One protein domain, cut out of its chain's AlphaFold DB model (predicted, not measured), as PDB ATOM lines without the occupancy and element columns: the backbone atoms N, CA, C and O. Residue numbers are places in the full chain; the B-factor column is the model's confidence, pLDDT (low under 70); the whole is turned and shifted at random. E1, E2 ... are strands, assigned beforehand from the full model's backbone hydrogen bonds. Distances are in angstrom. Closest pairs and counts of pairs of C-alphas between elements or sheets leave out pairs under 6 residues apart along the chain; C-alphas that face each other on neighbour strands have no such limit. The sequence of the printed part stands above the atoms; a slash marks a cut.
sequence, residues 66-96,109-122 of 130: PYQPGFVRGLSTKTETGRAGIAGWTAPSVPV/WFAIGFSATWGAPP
ATOM      1  N   PRO A  66      94.489 298.837 -92.131       62.47
ATOM      2  CA  PRO A  66      94.380 297.675 -91.267       62.47
ATOM      3  C   PRO A  66      95.642 296.814 -91.396       62.47
ATOM      4  O   PRO A  66      95.950 296.278 -92.461       62.47
ATOM      5  N   TYR A  67      96.351 296.646 -90.281       67.19
ATOM      6  CA  TYR A  67      97.520 295.764 -90.159       67.19
ATOM      7  C   TYR A  67      97.138 294.275 -90.045       67.19
ATOM      8  O   TYR A  67      97.997 293.413 -89.874       67.19
ATOM      9  N   GLN A  68      95.841 293.956 -90.107       79.75
ATOM     10  CA  GLN A  68      95.348 292.589 -89.966       79.75
ATOM     11  C   GLN A  68      95.621 291.758 -91.232       79.75
ATOM     12  O   GLN A  68      95.448 292.259 -92.345       79.75
ATOM     13  N   PRO A  69      95.999 290.475 -91.087       86.62
ATOM     14  CA  PRO A  69      96.256 289.596 -92.222       86.62
ATOM     15  C   PRO A  69      94.971 289.230 -92.977       86.62
ATOM     16  O   PRO A  69      94.036 288.649 -92.420       86.62
ATOM     17  N   GLY A  70      94.957 289.503 -94.279       89.06
ATOM     18  CA  GLY A  70      93.983 288.979 -95.230       89.06
ATOM     19  C   GLY A  70      94.428 287.613 -95.752       89.06
ATOM     20  O   GLY A  70      95.386 287.515 -96.516       89.06
ATOM     21  N   PHE A  71      93.745 286.547 -95.338       88.31
ATOM     22  CA  PHE A  71      94.126 285.179 -95.693       88.31
ATOM     23  C   PHE A  71      93.672 284.768 -97.095       88.31
ATOM     24  O   PHE A  71      92.522 284.979 -97.483       88.31
ATOM     25  N   VAL A  72      94.555 284.078 -97.819       85.31
ATOM     26  CA  VAL A  72      94.252 283.507 -99.132       85.31
ATOM     27  C   VAL A  72      93.320 282.302 -98.969       85.31
ATOM     28  O   VAL A  72      93.540 281.403 -98.145       85.31
ATOM     29  N   ARG A  73      92.246 282.277 -99.764       84.19
ATOM     30  CA  ARG A  73      91.268 281.184 -99.768       84.19
ATOM     31  C   ARG A  73      91.938 279.877-100.200       84.19
ATOM     32  O   ARG A  73      92.642 279.850-101.201       84.19
ATOM     33  N   GLY A  74      91.703 278.797 -99.456       85.44
ATOM     34  CA  GLY A  74      92.273 277.472 -99.744       85.44
ATOM     35  C   GLY A  74      93.724 277.277 -99.286       85.44
ATOM     36  O   GLY A  74      94.175 276.143 -99.224       85.44
ATOM     37  N   LEU A  75      94.424 278.349 -98.896       89.12
ATOM     38  CA  LEU A  75      95.779 278.300 -98.328       89.12
ATOM     39  C   LEU A  75      95.805 278.725 -96.852       89.12
ATOM     40  O   LEU A  75      96.831 279.158 -96.331       89.12
ATOM     41  N   SER A  76      94.659 278.639 -96.178       89.56
ATOM     42  CA  SER A  76      94.526 278.932 -94.756       89.56
ATOM     43  C   SER A  76      93.527 278.002 -94.083       89.56
ATOM     44  O   SER A  76      92.553 277.567 -94.700       89.56
ATOM     45  N   THR A  77      93.759 277.737 -92.802       84.19
ATOM     46  CA  THR A  77      92.908 276.907 -91.951       84.19
ATOM     47  C   THR A  77      92.440 277.690 -90.730       84.19
ATOM     48  O   THR A  77      93.189 278.502 -90.181       84.19
ATOM     49  N   LYS A  78      91.191 277.469 -90.312       85.88
ATOM     50  CA  LYS A  78      90.683 278.019 -89.050       85.88
ATOM     51  C   LYS A  78      91.332 277.274 -87.884       85.88
ATOM     52  O   LYS A  78      91.483 276.057 -87.935       85.88
ATOM     53  N   THR A  79      91.688 278.010 -86.844       83.12
ATOM     54  CA  THR A  79      92.077 277.466 -85.541       83.12
ATOM     55  C   THR A  79      90.937 277.703 -84.553       83.12
ATOM     56  O   THR A  79      89.948 278.358 -84.888       83.12
ATOM     57  N   GLU A  80      91.056 277.182 -83.335       78.56
ATOM     58  CA  GLU A  80      90.025 277.338 -82.303       78.56
ATOM     59  C   GLU A  80      89.655 278.811 -82.063       78.56
ATOM     60  O   GLU A  80      88.478 279.153 -82.011       78.56
ATOM     61  N   THR A  81      90.652 279.694 -81.996       79.00
ATOM     62  CA  THR A  81      90.479 281.123 -81.679       79.00
ATOM     63  C   THR A  81      90.959 282.050 -82.798       79.00
ATOM     64  O   THR A  81      91.156 283.246 -82.575       79.00
ATOM     65  N   GLY A  82      91.160 281.534 -84.015       85.81
ATOM     66  CA  GLY A  82      91.670 282.336 -85.127       85.81
ATOM     67  C   GLY A  82      91.889 281.573 -86.434       85.81
ATOM     68  O   GLY A  82      91.034 280.798 -86.873       85.81
ATOM     69  N   ARG A  83      93.001 281.859 -87.120       87.25
ATOM     70  CA  ARG A  83      93.325 281.312 -88.447       87.25
ATOM     71  C   ARG A  83      94.833 281.294 -88.684       87.25
ATOM     72  O   ARG A  83      95.526 282.204 -88.248       87.25
ATOM     73  N   ALA A  84      95.327 280.300 -89.417       89.06
ATOM     74  CA  ALA A  84      96.723 280.211 -89.839       89.06
ATOM     75  C   ALA A  84      96.837 279.888 -91.335       89.06
ATOM     76  O   ALA A  84      96.001 279.159 -91.876       89.06
ATOM     77  N   GLY A  85      97.854 280.419 -92.013       91.56
ATOM     78  CA  GLY A  85      98.098 280.153 -93.432       91.56
ATOM     79  C   GLY A  85      98.739 281.309 -94.190       91.56
ATOM     80  O   GLY A  85      99.267 282.246 -93.594       91.56
ATOM     81  N   ILE A  86      98.671 281.235 -95.520       91.56
ATOM     82  CA  ILE A  86      99.179 282.285 -96.406       91.56
ATOM     83  C   ILE A  86      98.251 283.497 -96.351       91.56
ATOM     84  O   ILE A  86      97.039 283.376 -96.563       91.56
ATOM     85  N   ALA A  87      98.827 284.662 -96.078       91.44
ATOM     86  CA  ALA A  87      98.112 285.922 -95.970       91.44
ATOM     87  C   ALA A  87      98.921 287.085 -96.551       91.44
ATOM     88  O   ALA A  87     100.150 287.031 -96.611       91.44
ATOM     89  N   GLY A  88      98.209 288.136 -96.949       88.69
ATOM     90  CA  GLY A  88      98.775 289.457 -97.194       88.69
ATOM     91  C   GLY A  88      98.414 290.417 -96.063       88.69
ATOM     92  O   GLY A  88      97.324 290.319 -95.501       88.69
ATOM     93  N   TRP A  89      99.308 291.333 -95.715       85.06
ATOM     94  CA  TRP A  89      99.052 292.398 -94.743       85.06
ATOM     95  C   TRP A  89      99.821 293.653 -95.134       85.06
ATOM     96  O   TRP A  89     100.746 293.617 -95.943       85.06
ATOM     97  N   THR A  90      99.442 294.774 -94.536       80.69
ATOM     98  CA  THR A  90     100.272 295.976 -94.583       80.69
ATOM     99  C   THR A  90     101.213 295.916 -93.391       80.69
ATOM    100  O   THR A  90     100.746 295.794 -92.267       80.69
ATOM    101  N   ALA A  91     102.524 295.919 -93.610       73.19
ATOM    102  CA  ALA A  91     103.532 295.985 -92.561       73.19
ATOM    103  C   ALA A  91     103.779 297.450 -92.173       73.19
ATOM    104  O   ALA A  91     103.844 298.299 -93.066       73.19
ATOM    105  N   PRO A  92     103.944 297.775 -90.881       66.75
ATOM    106  CA  PRO A  92     104.276 299.134 -90.476       66.75
ATOM    107  C   PRO A  92     105.604 299.556 -91.108       66.75
ATOM    108  O   PRO A  92     106.577 298.799 -91.113       66.75
ATOM    109  N   SER A  93     105.651 300.770 -91.651       66.44
ATOM    110  CA  SER A  93     106.926 301.401 -91.965       66.44
ATOM    111  C   SER A  93     107.546 301.861 -90.654       66.44
ATOM    112  O   SER A  93     106.913 302.609 -89.911       66.44
ATOM    113  N   VAL A  94     108.776 301.440 -90.366       60.50
ATOM    114  CA  VAL A  94     109.547 302.087 -89.303       60.50
ATOM    115  C   VAL A  94     109.730 303.558 -89.692       60.50
ATOM    116  O   VAL A  94     110.200 303.819 -90.805       60.50
ATOM    117  N   PRO A  95     109.318 304.524 -88.852       57.56
ATOM    118  CA  PRO A  95     109.511 305.928 -89.177       57.56
ATOM    119  C   PRO A  95     111.013 306.198 -89.309       57.56
ATOM    120  O   PRO A  95     111.809 305.821 -88.446       57.56
ATOM    121  N   VAL A  96     111.408 306.827 -90.414       56.25
ATOM    122  CA  VAL A  96     112.783 307.276 -90.654       56.25
ATOM    123  C   VAL A  96     112.883 308.757 -90.293       56.25
ATOM    124  O   VAL A  96     112.222 309.589 -90.902       56.25
ATOM    125  N   TRP A 109     104.102 299.022 -95.794       76.94
ATOM    126  CA  TRP A 109     104.528 298.246 -96.959       76.94
ATOM    127  C   TRP A 109     103.597 297.059 -97.171       76.94
ATOM    128  O   TRP A 109     103.255 296.372 -96.214       76.94
ATOM    129  N   PHE A 110     103.217 296.761 -98.413       83.44
ATOM    130  CA  PHE A 110     102.491 295.522 -98.689       83.44
ATOM    131  C   PHE A 110     103.412 294.312 -98.490       83.44
ATOM    132  O   PHE A 110     104.503 294.253 -99.060       83.44
ATOM    133  N   ALA A 111     102.961 293.342 -97.698       83.38
ATOM    134  CA  ALA A 111     103.679 292.115 -97.390       83.38
ATOM    135  C   ALA A 111     102.794 290.885 -97.637       83.38
ATOM    136  O   ALA A 111     101.580 290.930 -97.447       83.38
ATOM    137  N   ILE A 112     103.420 289.775 -98.039       90.31
ATOM    138  CA  ILE A 112     102.814 288.443 -98.167       90.31
ATOM    139  C   ILE A 112     103.688 287.438 -97.423       90.31
ATOM    140  O   ILE A 112     104.915 287.518 -97.467       90.31
ATOM    141  N   GLY A 113     103.061 286.456 -96.783       90.50
ATOM    142  CA  GLY A 113     103.778 285.381 -96.111       90.50
ATOM    143  C   GLY A 113     102.863 284.478 -95.302       90.50
ATOM    144  O   GLY A 113     101.655 284.420 -95.529       90.50
ATOM    145  N   PHE A 114     103.457 283.763 -94.350       93.56
ATOM    146  CA  PHE A 114     102.713 282.964 -93.386       93.56
ATOM    147  C   PHE A 114     102.287 283.831 -92.200       93.56
ATOM    148  O   PHE A 114     103.103 284.558 -91.634       93.56
ATOM    149  N   SER A 115     101.019 283.738 -91.813       89.75
ATOM    150  CA  SER A 115     100.464 284.453 -90.668       89.75
ATOM    151  C   SER A 115      99.606 283.525 -89.813       89.75
ATOM    152  O   SER A 115      99.047 282.540 -90.306       89.75
ATOM    153  N   ALA A 116      99.495 283.855 -88.531       88.94
ATOM    154  CA  ALA A 116      98.614 283.200 -87.581       88.94
ATOM    155  C   ALA A 116      97.921 284.256 -86.715       88.94
ATOM    156  O   ALA A 116      98.550 285.218 -86.279       88.94
ATOM    157  N   THR A 117      96.630 284.066 -86.461       85.94
ATOM    158  CA  THR A 117      95.827 284.889 -85.552       85.94
ATOM    159  C   THR A 117      95.225 284.024 -84.452       85.94
ATOM    160  O   THR A 117      94.963 282.835 -84.651       85.94
ATOM    161  N   TRP A 118      95.015 284.627 -83.287       86.12
ATOM    162  CA  TRP A 118      94.399 284.020 -82.107       86.12
ATOM    163  C   TRP A 118      93.647 285.091 -81.306       86.12
ATOM    164  O   TRP A 118      93.728 286.281 -81.617       86.12
ATOM    165  N   GLY A 119      92.918 284.676 -80.270       75.56
ATOM    166  CA  GLY A 119      92.230 285.592 -79.351       75.56
ATOM    167  C   GLY A 119      90.828 286.025 -79.791       75.56
ATOM    168  O   GLY A 119      90.197 286.820 -79.094       75.56
ATOM    169  N   ALA A 120      90.305 285.491 -80.897       73.56
ATOM    170  CA  ALA A 120      88.874 285.565 -81.179       73.56
ATOM    171  C   ALA A 120      88.109 284.560 -80.292       73.56
ATOM    172  O   ALA A 120      88.675 283.531 -79.906       73.56
ATOM    173  N   PRO A 121      86.821 284.809 -79.986       71.69
ATOM    174  CA  PRO A 121      85.967 283.809 -79.353       71.69
ATOM    175  C   PRO A 121      86.008 282.474 -80.117       71.69
ATOM    176  O   PRO A 121      86.130 282.509 -81.350       71.69
ATOM    177  N   PRO A 122      85.886 281.322 -79.424       70.94
ATOM    178  CA  PRO A 122      85.960 280.011 -80.052       70.94
ATOM    179  C   PRO A 122      85.067 279.910 -81.290       70.94
ATOM    180  O   PRO A 122      83.859 280.155 -81.238       70.94
TER     181      PRO A 122
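This is residues 66 to 96 and 109 to 122 of the 130 residues of an uncharacterized protein of Candidatus Rokubacteria bacterium (UniProt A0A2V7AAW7). A single narrow sheet of three strands, twisted, folds over partway along its length like an inverted V, for each of E1, E2 and E3 bends sharply. E1 and E2 form a hairpin, E3 runs along the other side of E2, and residues 92 to 96 run on past E2 as a tail. The printed part has 45 residues with no named helix and three named strands, E1, E2 and E3 along the chain; the sheet's order is E1, E2, E3, antiparallel throughout, and the class is all strand. The whole is loose, with a radius of gyration of the C-alphas of 11.7 A, and elongated, spanning 39 by 22 by 13 A.

Start with E2, residues 82 to 91, the inner strand. Find C-alpha 82 at (91.670, 282.336, -85.127); from there E2 runs 19.6 A to C-alpha 91 and bends by 98 degrees at residue 85. E1, residues 70 to 79, begins at C-alpha 70 at (93.983, 288.979, -95.230), measures 15.2 A from first to last C-alpha, and bends by 114 degrees at residue 73. E3, residues 109 to 117, measures 19.6 A, bends by 86 degrees at residue 114 and ends at C-alpha 117 at (95.827, 284.889, -85.552).

Look first at E2, which has E1 on one side and E3 on the other side; E1 and E3 are the edge strands. E1 and E2 are an antiparallel hairpin, with 141 degrees between their directions. Their C-alphas 76 and 85 face each other at 4.0 A. Check N 72 and O 86, 2.9 A apart, and N 84 and O 77, also 2.9 A, for backbone atoms within hydrogen-bond range. E2 and E3 are antiparallel neighbours at 162 degrees. Here C-alphas 84 and 116 face each other at 4.2 A. N 91 and O 109 at 2.7 A and N 117 and O 83 at 2.8 A are within hydrogen-bond range. The sheet's C-alphas lie up to 5.6 A off the best plane through them.

The two C-alphas farthest apart are those of Val 96 and Pro 122, at 39.7 A. Residues 97 to 108 are not printed; across this cut C-alphas 96 and 109 are 13.8 A apart, and the link from E2 to E3 runs across it. The link from E1 to E2 is tight, with 2 residues. The mean pLDDT of the printed part is 81.1; look for values under 70 at residues 66 to 67 and 92 to 96.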